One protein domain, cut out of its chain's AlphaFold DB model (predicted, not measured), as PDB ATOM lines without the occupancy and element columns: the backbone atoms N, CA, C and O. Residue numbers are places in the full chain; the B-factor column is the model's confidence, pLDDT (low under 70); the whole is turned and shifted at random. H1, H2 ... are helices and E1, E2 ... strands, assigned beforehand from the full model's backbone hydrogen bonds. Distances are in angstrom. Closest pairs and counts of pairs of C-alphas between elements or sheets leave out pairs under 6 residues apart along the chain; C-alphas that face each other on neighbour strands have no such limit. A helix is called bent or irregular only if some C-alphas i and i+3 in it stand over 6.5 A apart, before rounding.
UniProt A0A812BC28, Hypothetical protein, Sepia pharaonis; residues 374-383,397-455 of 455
ATOM      1  N   ILE A 374     -50.227  35.957  40.080       51.53
ATOM      2  CA  ILE A 374     -49.524  37.239  40.003       51.53
ATOM      3  C   ILE A 374     -50.573  38.314  40.274       51.53
ATOM      4  O   ILE A 374     -51.578  38.384  39.566       51.53
ATOM      5  N   GLN A 375     -50.371  39.106  41.324       54.41
ATOM      6  CA  GLN A 375     -51.286  40.182  41.676       54.41
ATOM      7  C   GLN A 375     -50.646  41.514  41.296       54.41
ATOM      8  O   GLN A 375     -49.679  41.959  41.913       54.41
ATOM      9  N   THR A 376     -51.191  42.152  40.268       46.19
ATOM     10  CA  THR A 376     -50.954  43.569  40.006       46.19
ATOM     11  C   THR A 376     -51.826  44.353  40.976       46.19
ATOM     12  O   THR A 376     -53.053  44.294  40.894       46.19
ATOM     13  N   ILE A 377     -51.213  45.027  41.947       51.16
ATOM     14  CA  ILE A 377     -51.938  45.950  42.819       51.16
ATOM     15  C   ILE A 377     -52.240  47.186  41.974       51.16
ATOM     16  O   ILE A 377     -51.366  48.020  41.743       51.16
ATOM     17  N   GLU A 378     -53.469  47.299  41.481       43.81
ATOM     18  CA  GLU A 378     -53.968  48.589  41.026       43.81
ATOM     19  C   GLU A 378     -54.119  49.488  42.256       43.81
ATOM     20  O   GLU A 378     -55.077  49.375  43.021       43.81
ATOM     21  N   ASN A 379     -53.207  50.444  42.420       43.34
ATOM     22  CA  ASN A 379     -53.422  51.578  43.322       43.34
ATOM     23  C   ASN A 379     -54.573  52.495  42.854       43.34
ATOM     24  O   ASN A 379     -54.798  53.533  43.465       43.34
ATOM     25  N   CYS A 380     -55.359  52.125  41.833       38.22
ATOM     26  CA  CYS A 380     -56.588  52.841  41.480       38.22
ATOM     27  C   CYS A 380     -57.705  52.685  42.527       38.22
ATOM     28  O   CYS A 380     -58.602  53.516  42.563       38.22
ATOM     29  N   ILE A 381     -57.620  51.706  43.440       39.84
ATOM     30  CA  ILE A 381     -58.497  51.649  44.630       39.84
ATOM     31  C   ILE A 381     -57.881  52.422  45.819       39.84
ATOM     32  O   ILE A 381     -58.530  52.671  46.827       39.84
ATOM     33  N   LEU A 382     -56.638  52.895  45.681       37.53
ATOM     34  CA  LEU A 382     -55.928  53.709  46.672       37.53
ATOM     35  C   LEU A 382     -55.889  55.204  46.292       37.53
ATOM     36  O   LEU A 382     -55.108  55.971  46.849       37.53
ATOM     37  N   ILE A 383     -56.780  55.632  45.387       38.38
ATOM     38  CA  ILE A 383     -57.208  57.034  45.240       38.38
ATOM     39  C   ILE A 383     -58.589  57.217  45.899       38.38
ATOM     40  O   ILE A 383     -59.446  57.938  45.416       38.38
ATOM     41  N   LEU A 397     -59.956  45.257  55.865       36.09
ATOM     42  CA  LEU A 397     -59.840  44.360  54.724       36.09
ATOM     43  C   LEU A 397     -58.573  43.522  54.912       36.09
ATOM     44  O   LEU A 397     -57.467  44.049  54.970       36.09
ATOM     45  N   PHE A 398     -58.774  42.214  55.076       35.78
ATOM     46  CA  PHE A 398     -57.725  41.223  55.288       35.78
ATOM     47  C   PHE A 398     -56.606  41.326  54.244       35.78
ATOM     48  O   PHE A 398     -56.857  41.401  53.041       35.78
ATOM     49  N   ASP A 399     -55.375  41.270  54.744       39.28
ATOM     50  CA  ASP A 399     -54.130  41.273  53.989       39.28
ATOM     51  C   ASP A 399     -54.068  40.068  53.027       39.28
ATOM     52  O   ASP A 399     -53.913  38.915  53.431       39.28
ATOM     53  N   VAL A 400     -54.220  40.327  51.724       46.19
ATOM     54  CA  VAL A 400     -54.215  39.309  50.650       46.19
ATOM     55  C   VAL A 400     -52.792  38.783  50.362       46.19
ATOM     56  O   VAL A 400     -52.605  37.899  49.524       46.19
ATOM     57  N   ARG A 401     -51.771  39.248  51.101       49.19
ATOM     58  CA  ARG A 401     -50.370  38.800  50.981       49.19
ATOM     59  C   ARG A 401     -50.162  37.298  51.165       49.19
ATOM     60  O   ARG A 401     -49.170  36.777  50.672       49.19
ATOM     61  N   GLN A 402     -51.085  36.586  51.808       47.56
ATOM     62  CA  GLN A 402     -50.912  35.156  52.089       47.56
ATOM     63  C   GLN A 402     -50.957  34.248  50.846       47.56
ATOM     64  O   GLN A 402     -50.587  33.082  50.946       47.56
ATOM     65  N   PHE A 403     -51.364  34.752  49.672       48.25
ATOM     66  CA  PHE A 403     -51.496  33.926  48.457       48.25
ATOM     67  C   PHE A 403     -50.798  34.491  47.209       48.25
ATOM     68  O   PHE A 403     -50.852  33.871  46.144       48.25
ATOM     69  N   ALA A 404     -50.150  35.652  47.304       52.69
ATOM     70  CA  ALA A 404     -49.443  36.252  46.177       52.69
ATOM     71  C   ALA A 404     -47.967  35.839  46.200       52.69
ATOM     72  O   ALA A 404     -47.225  36.205  47.104       52.69
ATOM     73  N   ALA A 405     -47.534  35.092  45.185       66.88
ATOM     74  CA  ALA A 405     -46.143  34.651  45.084       66.88
ATOM     75  C   ALA A 405     -45.179  35.774  44.668       66.88
ATOM     76  O   ALA A 405     -43.991  35.708  44.967       66.88
ATOM     77  N   ILE A 406     -45.676  36.789  43.953       77.06
ATOM     78  CA  ILE A 406     -44.891  37.932  43.475       77.06
ATOM     79  C   ILE A 406     -45.772  39.182  43.572       77.06
ATOM     80  O   ILE A 406     -46.868  39.213  43.007       77.06
ATOM     81  N   VAL A 407     -45.288  40.205  44.280       81.62
ATOM     82  CA  VAL A 407     -45.933  41.521  44.407       81.62
ATOM     83  C   VAL A 407     -45.103  42.538  43.627       81.62
ATOM     84  O   VAL A 407     -43.912  42.681  43.888       81.62
ATOM     85  N   ILE A 408     -45.719  43.242  42.672       80.88
ATOM     86  CA  ILE A 408     -45.053  44.276  41.864       80.88
ATOM     87  C   ILE A 408     -45.555  45.655  42.318       80.88
ATOM     88  O   ILE A 408     -46.716  45.980  42.066       80.88
ATOM     89  N   PRO A 409     -44.721  46.484  42.969       74.38
ATOM     90  CA  PRO A 409     -45.119  47.818  43.404       74.38
ATOM     91  C   PRO A 409     -44.857  48.851  42.294       74.38
ATOM     92  O   PRO A 409     -43.763  49.393  42.191       74.38
ATOM     93  N   SER A 410     -45.825  49.110  41.408       80.88
ATOM     94  CA  SER A 410     -45.804  50.277  40.493       80.88
ATOM     95  C   SER A 410     -47.178  50.520  39.855       80.88
ATOM     96  O   SER A 410     -47.934  49.572  39.665       80.88
ATOM     97  N   CYS A 411     -47.520  51.783  39.548       85.00
ATOM     98  CA  CYS A 411     -48.825  52.158  38.986       85.00
ATOM     99  C   CYS A 411     -48.706  53.233  37.879       85.00
ATOM    100  O   CYS A 411     -48.376  54.376  38.202       85.00
ATOM    101  N   PRO A 412     -49.018  52.909  36.607       81.06
ATOM    102  CA  PRO A 412     -49.073  51.554  36.055       81.06
ATOM    103  C   PRO A 412     -47.665  50.921  36.032       81.06
ATOM    104  O   PRO A 412     -46.684  51.630  35.792       81.06
ATOM    105  N   PRO A 413     -47.527  49.607  36.288       82.56
ATOM    106  CA  PRO A 413     -46.242  48.944  36.131       82.56
ATOM    107  C   PRO A 413     -45.830  49.028  34.654       82.56
ATOM    108  O   PRO A 413     -46.638  48.690  33.782       82.56
ATOM    109  N   PRO A 414     -44.610  49.493  34.333       90.25
ATOM    110  CA  PRO A 414     -44.153  49.513  32.950       90.25
ATOM    111  C   PRO A 414     -44.202  48.090  32.379       90.25
ATOM    112  O   PRO A 414     -43.895  47.122  33.071       90.25
ATOM    113  N   ALA A 415     -44.570  47.930  31.104       88.62
ATOM    114  CA  ALA A 415     -44.743  46.604  30.491       88.62
ATOM    115  C   ALA A 415     -43.507  45.687  30.645       88.62
ATOM    116  O   ALA A 415     -43.626  44.461  30.688       88.62
ATOM    117  N   THR A 416     -42.319  46.278  30.800       89.12
ATOM    118  CA  THR A 416     -41.056  45.583  31.069       89.12
ATOM    119  C   THR A 416     -41.014  44.884  32.432       89.12
ATOM    120  O   THR A 416     -40.452  43.791  32.515       89.12
ATOM    121  N   THR A 417     -41.625  45.440  33.488       84.38
ATOM    122  CA  THR A 417     -41.666  44.809  34.823       84.38
ATOM    123  C   THR A 417     -42.665  43.659  34.885       84.38
ATOM    124  O   THR A 417     -42.432  42.674  35.582       84.38
ATOM    125  N   LEU A 418     -43.746  43.728  34.104       85.31
ATOM    126  CA  LEU A 418     -44.671  42.602  33.942       85.31
ATOM    127  C   LEU A 418     -44.017  41.441  33.185       85.31
ATOM    128  O   LEU A 418     -44.156  40.284  33.584       85.31
ATOM    129  N   TYR A 419     -43.260  41.743  32.125       90.44
ATOM    130  CA  TYR A 419     -42.562  40.716  31.353       90.44
ATOM    131  C   TYR A 419     -41.455  40.031  32.167       90.44
ATOM    132  O   TYR A 419     -41.324  38.806  32.124       90.44
ATOM    133  N   SER A 420     -40.687  40.791  32.958       88.38
ATOM    134  CA  SER A 420     -39.646  40.217  33.818       88.38
ATOM    135  C   SER A 420     -40.232  39.345  34.931       88.38
ATOM    136  O   SER A 420     -39.727  38.249  35.167       88.38
ATOM    137  N   ALA A 421     -41.341  39.756  35.554       86.06
ATOM    138  CA  ALA A 421     -42.033  38.937  36.548       86.06
ATOM    139  C   ALA A 421     -42.551  37.615  35.954       86.06
ATOM    140  O   ALA A 421     -42.411  36.557  36.575       86.06
ATOM    141  N   PHE A 422     -43.081  37.646  34.726       89.00
ATOM    142  CA  PHE A 422     -43.504  36.435  34.020       89.00
ATOM    143  C   PHE A 422     -42.319  35.509  33.708       89.00
ATOM    144  O   PHE A 422     -42.384  34.308  33.983       89.00
ATOM    145  N   ALA A 423     -41.206  36.062  33.215       89.06
ATOM    146  CA  ALA A 423     -39.990  35.300  32.934       89.06
ATOM    147  C   ALA A 423     -39.426  34.613  34.192       89.06
ATOM    148  O   ALA A 423     -39.092  33.427  34.149       89.06
ATOM    149  N   ILE A 424     -39.393  35.323  35.324       88.88
ATOM    150  CA  ILE A 424     -38.942  34.774  36.610       88.88
ATOM    151  C   ILE A 424     -39.869  33.640  37.052       88.88
ATOM    152  O   ILE A 424     -39.388  32.554  37.376       88.88
ATOM    153  N   SER A 425     -41.190  33.835  36.981       90.38
ATOM    154  CA  SER A 425     -42.151  32.799  37.380       90.38
ATOM    155  C   SER A 425     -42.001  31.505  36.567       90.38
ATOM    156  O   SER A 425     -41.994  30.416  37.142       90.38
ATOM    157  N   ASN A 426     -41.765  31.614  35.255       88.88
ATOM    158  CA  ASN A 426     -41.530  30.456  34.395       88.88
ATOM    159  C   ASN A 426     -40.193  29.772  34.689       88.88
ATOM    160  O   ASN A 426     -40.133  28.546  34.677       88.88
ATOM    161  N   SER A 427     -39.133  30.532  34.985       86.56
ATOM    162  CA  SER A 427     -37.837  29.942  35.348       86.56
ATOM    163  C   SER A 427     -37.897  29.144  36.654       86.56
ATOM    164  O   SER A 427     -37.333  28.055  36.724       86.56
ATOM    165  N   ILE A 428     -38.639  29.637  37.652       89.75
ATOM    166  CA  ILE A 428     -38.826  28.955  38.940       89.75
ATOM    167  C   ILE A 428     -39.699  27.710  38.760       89.75
ATOM    168  O   ILE A 428     -39.388  26.647  39.287       89.75
ATOM    169  N   TYR A 429     -40.779  27.808  37.982       90.94
ATOM    170  CA  TYR A 429     -41.624  26.651  37.701       90.94
ATOM    171  C   TYR A 429     -40.853  25.547  36.966       90.94
ATOM    172  O   TYR A 429     -40.939  24.376  37.333       90.94
ATOM    173  N   LEU A 430     -40.056  25.925  35.962       93.50
ATOM    174  CA  LEU A 430     -39.250  24.985  35.193       93.50
ATOM    175  C   LEU A 430     -38.172  24.324  36.059       93.50
ATOM    176  O   LEU A 430     -37.980  23.116  35.946       93.50
ATOM    177  N   SER A 431     -37.498  25.068  36.942       88.88
ATOM    178  CA  SER A 431     -36.465  24.498  37.817       88.88
ATOM    179  C   SER A 431     -37.047  23.517  38.838       88.88
ATOM    180  O   SER A 431     -36.479  22.444  39.064       88.88
ATOM    181  N   ILE A 432     -38.223  23.817  39.398       92.19
ATOM    182  CA  ILE A 432     -38.936  22.897  40.296       92.19
ATOM    183  C   ILE A 432     -39.379  21.646  39.530       92.19
ATOM    184  O   ILE A 432     -39.141  20.531  39.983       92.19
ATOM    185  N   TYR A 433     -39.958  21.803  38.339       94.62
ATOM    186  CA  TYR A 433     -40.371  20.663  37.522       94.62
ATOM    187  C   TYR A 433     -39.187  19.756  37.152       94.62
ATOM    188  O   TYR A 433     -39.265  18.535  37.301       94.62
ATOM    189  N   LEU A 434     -38.067  20.351  36.728       95.06
ATOM    190  CA  LEU A 434     -36.867  19.615  36.339       95.06
ATOM    191  C   LEU A 434     -36.234  18.884  37.529       95.06
ATOM    192  O   LEU A 434     -35.811  17.741  37.385       95.06
ATOM    193  N   SER A 435     -36.194  19.513  38.709       92.19
ATOM    194  CA  SER A 435     -35.644  18.884  39.918       92.19
ATOM    195  C   SER A 435     -36.476  17.685  40.376       92.19
ATOM    196  O   SER A 435     -35.910  16.641  40.703       92.19
ATOM    197  N   ILE A 436     -37.808  17.779  40.308       95.19
ATOM    198  CA  ILE A 436     -38.699  16.647  40.589       95.19
ATOM    199  C   ILE A 436     -38.456  15.527  39.573       95.19
ATOM    200  O   ILE A 436     -38.230  14.385  39.968       95.19
ATOM    201  N   TYR A 437     -38.426  15.844  38.277       95.75
ATOM    202  CA  TYR A 437     -38.196  14.845  37.231       95.75
ATOM    203  C   TYR A 437     -36.846  14.129  37.398       95.75
ATOM    204  O   TYR A 437     -36.783  12.898  37.369       95.75
ATOM    205  N   LEU A 438     -35.778  14.888  37.656       95.50
ATOM    206  CA  LEU A 438     -34.435  14.349  37.858       95.50
ATOM    207  C   LEU A 438     -34.357  13.457  39.106       95.50
ATOM    208  O   LEU A 438     -33.717  12.408  39.064       95.50
ATOM    209  N   SER A 439     -35.033  13.837  40.195       93.56
ATOM    210  CA  SER A 439     -35.062  13.031  41.423       93.56
ATOM    211  C   SER A 439     -35.736  11.671  41.215       93.56
ATOM    212  O   SER A 439     -35.217  10.649  41.665       93.56
ATOM    213  N   ILE A 440     -36.836  11.632  40.456       96.00
ATOM    214  CA  ILE A 440     -37.532  10.388  40.106       96.00
ATOM    215  C   ILE A 440     -36.647   9.526  39.199       96.00
ATOM    216  O   ILE A 440     -36.535   8.318  39.410       96.00
ATOM    217  N   TYR A 441     -35.996  10.137  38.208       95.69
ATOM    218  CA  TYR A 441     -35.110   9.426  37.291       95.69
ATOM    219  C   TYR A 441     -33.919   8.791  38.021       95.69
ATOM    220  O   TYR A 441     -33.669   7.594  37.879       95.69
ATOM    221  N   LEU A 442     -33.228   9.561  38.866       94.69
ATOM    222  CA  LEU A 442     -32.104   9.062  39.660       94.69
ATOM    223  C   LEU A 442     -32.528   7.940  40.607       94.69
ATOM    224  O   LEU A 442     -31.814   6.948  40.719       94.69
ATOM    225  N   SER A 443     -33.702   8.056  41.233       95.19
ATOM    226  CA  SER A 443     -34.246   7.000  42.090       95.19
ATOM    227  C   SER A 443     -34.437   5.683  41.326       95.19
ATOM    228  O   SER A 443     -34.018   4.631  41.812       95.19
ATOM    229  N   LYS A 444     -34.965   5.735  40.095       96.44
ATOM    230  CA  LYS A 444     -35.125   4.543  39.246       96.44
ATOM    231  C   LYS A 444     -33.784   3.927  38.853       96.44
ATOM    232  O   LYS A 444     -33.598   2.724  39.026       96.44
ATOM    233  N   VAL A 445     -32.830   4.735  38.391       95.44
ATOM    234  CA  VAL A 445     -31.500   4.241  37.992       95.44
ATOM    235  C   VAL A 445     -30.766   3.600  39.173       95.44
ATOM    236  O   VAL A 445     -30.143   2.550  39.011       95.44
ATOM    237  N   LEU A 446     -30.866   4.192  40.368       94.94
ATOM    238  CA  LEU A 446     -30.253   3.630  41.572       94.94
ATOM    239  C   LEU A 446     -30.893   2.289  41.948       94.94
ATOM    240  O   LEU A 446     -30.177   1.330  42.223       94.94
ATOM    241  N   SER A 447     -32.229   2.205  41.899       93.75
ATOM    242  CA  SER A 447     -32.953   0.964  42.197       93.75
ATOM    243  C   SER A 447     -32.600  -0.169  41.230       93.75
ATOM    244  O   SER A 447     -32.401  -1.301  41.661       93.75
ATOM    245  N   PHE A 448     -32.421   0.142  39.942       95.75
ATOM    246  CA  PHE A 448     -32.042  -0.848  38.937       95.75
ATOM    247  C   PHE A 448     -30.617  -1.371  39.146       95.75
ATOM    248  O   PHE A 448     -30.375  -2.571  39.035       95.75
ATOM    249  N   ARG A 449     -29.669  -0.491  39.498       93.88
ATOM    250  CA  ARG A 449     -28.291  -0.912  39.789       93.88
ATOM    251  C   ARG A 449     -28.200  -1.812  41.015       93.88
ATOM    252  O   ARG A 449     -27.480  -2.798  40.947       93.88
ATOM    253  N   ILE A 450     -28.917  -1.486  42.093       94.56
ATOM    254  CA  ILE A 450     -28.919  -2.303  43.316       94.56
ATOM    255  C   ILE A 450     -29.463  -3.703  43.011       94.56
ATOM    256  O   ILE A 450     -28.842  -4.692  43.388       94.56
ATOM    257  N   LEU A 451     -30.556  -3.785  42.246       94.44
ATOM    258  CA  LEU A 451     -31.159  -5.063  41.871       94.44
ATOM    259  C   LEU A 451     -30.211  -5.908  41.007       94.44
ATOM    260  O   LEU A 451     -30.095  -7.104  41.230       94.44
ATOM    261  N   HIS A 452     -29.474  -5.303  40.071       91.00
ATOM    262  CA  HIS A 452     -28.527  -6.039  39.224       91.00
ATOM    263  C   HIS A 452     -27.244  -6.474  39.963       91.00
ATOM    264  O   HIS A 452     -26.555  -7.370  39.498       91.00
ATOM    265  N   THR A 453     -26.872  -5.849  41.081       88.75
ATOM    266  CA  THR A 453     -25.675  -6.263  41.840       88.75
ATOM    267  C   THR A 453     -25.914  -7.432  42.795       88.75
ATOM    268  O   THR A 453     -24.945  -7.985  43.307       88.75
ATOM    269  N   GLU A 454     -27.173  -7.802  43.045       78.44
ATOM    270  CA  GLU A 454     -27.537  -8.932  43.915       78.44
ATOM    271  C   GLU A 454     -27.777 -10.251  43.154       78.44
ATOM    272  O   GLU A 454     -27.923 -11.296  43.791       78.44
ATOM    273  N   PHE A 455     -27.769 -10.221  41.815       67.44
ATOM    274  CA  PHE A 455     -27.808 -11.394  40.929       67.44
ATOM    275  C   PHE A 455     -26.462 -11.578  40.228       67.44
ATOM    276  O   PHE A 455     -26.066 -12.753  40.041       67.44
TER     277      PHE A 455
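AT A GLANCE: This is residues 374 to 383 and 397 to 455 of the 455 residues of the protein "Hypothetical protein" of Sepia pharaonis (UniProt A0A812BC28). Picture a small, loose head, where the short strands E1 and E2 meet only at a point, and one long, unbent helix, H2, that starts beside this head and runs far away from it. Residues 417 to 425 of H2 lie by the two strands, the short helix H1 sits beyond E2 from H2, and residues 426 to 455, of which 426 to 453 belong to H2, stick out as an arm that makes most of the length. The printed part has 69 residues, with two named strands and two named helices in the order E1, H1, E2, H2 along the chain, and a sheet of just E1 and E2. The class is mostly helix, with 43 residues in helices and 8 in strands. The whole is extended, with a radius of gyration of the C-alphas of 21.4 A, and its C-alphas span 75 by 30 by 9 A, the outline of a rod.

HOW THE PARTS SIT: Look first at strand E1, residues 374 to 376, and strand E2, residues 404 to 408, which are neighbours in the sheet. They meet only at a point, where the C-alphas of Ile 374 and Ile 406 face each other at 5.8 A. Next take helix H2, residues 415 to 453, which E2 reaches through a short link of 6 residues. E2 and H2 have 2 pairs of C-alphas within 8 A, and their closest C-alphas, those of Ile 406 and Ala 421, are 7.6 A apart. E1 and H2 are near each other, with 5 pairs of C-alphas within 10 A and no pair within 8 A. Helix H1, residues 400 to 403, is joined to E2 by a tight link with 0 residues between them, and H1 and H2 are apart. In the backbone of H2 every O i to N i+4 pair is within hydrogen-bond range, while H1 is too short for such a pair and has its 1 pair of O i and N i+3 within range.

IN THESE COORDINATES: Find C-alpha 374 at (-49.524, 37.239, 40.003), where both the printed part and E1 begin; E1 ends at Thr 376. E2 runs from Ala 404 to Ile 408, and its first and last C-alphas are 10.1 A apart. Just before it, H1 runs from Val 400 to Phe 403; it is neither bent nor irregular, but only just: C-alphas 400 and 403 are 6.4 A apart. Now go to C-alpha 415 at (-44.743, 46.604, 30.491), where H2 begins; its 39 residues run 57.3 A to C-alpha 453 at (-25.675, -6.263, 41.840). H2 is not bent, and you can watch y fall from 46.604 to -6.263 between its two ends.

THE WHOLE: The two C-alphas farthest apart are those of Ile 383 and Phe 455, at 74.6 A, and Phe 455 is the chain's last residue. Without the stretch that stands free, residues 426 to 455, the body has 39 residues, spans 31 by 23 by 9 A and has a radius of gyration of 10.9 A. Look for the jump in numbering after Ile 383: residues 384 to 396 are not printed, and C-alphas 383 and 397 are 16.0 A apart across this cut, on the link from E1 to H1. Of the links that are printed whole, H1 to E2 and E2 to H2, neither is long. In the B-factor column the mean pLDDT of the printed part is 77.2; the model's confidence is under 70 at residues 374 to 383, residues 397 to 405 and residue 455, while H2 has a mean of 92.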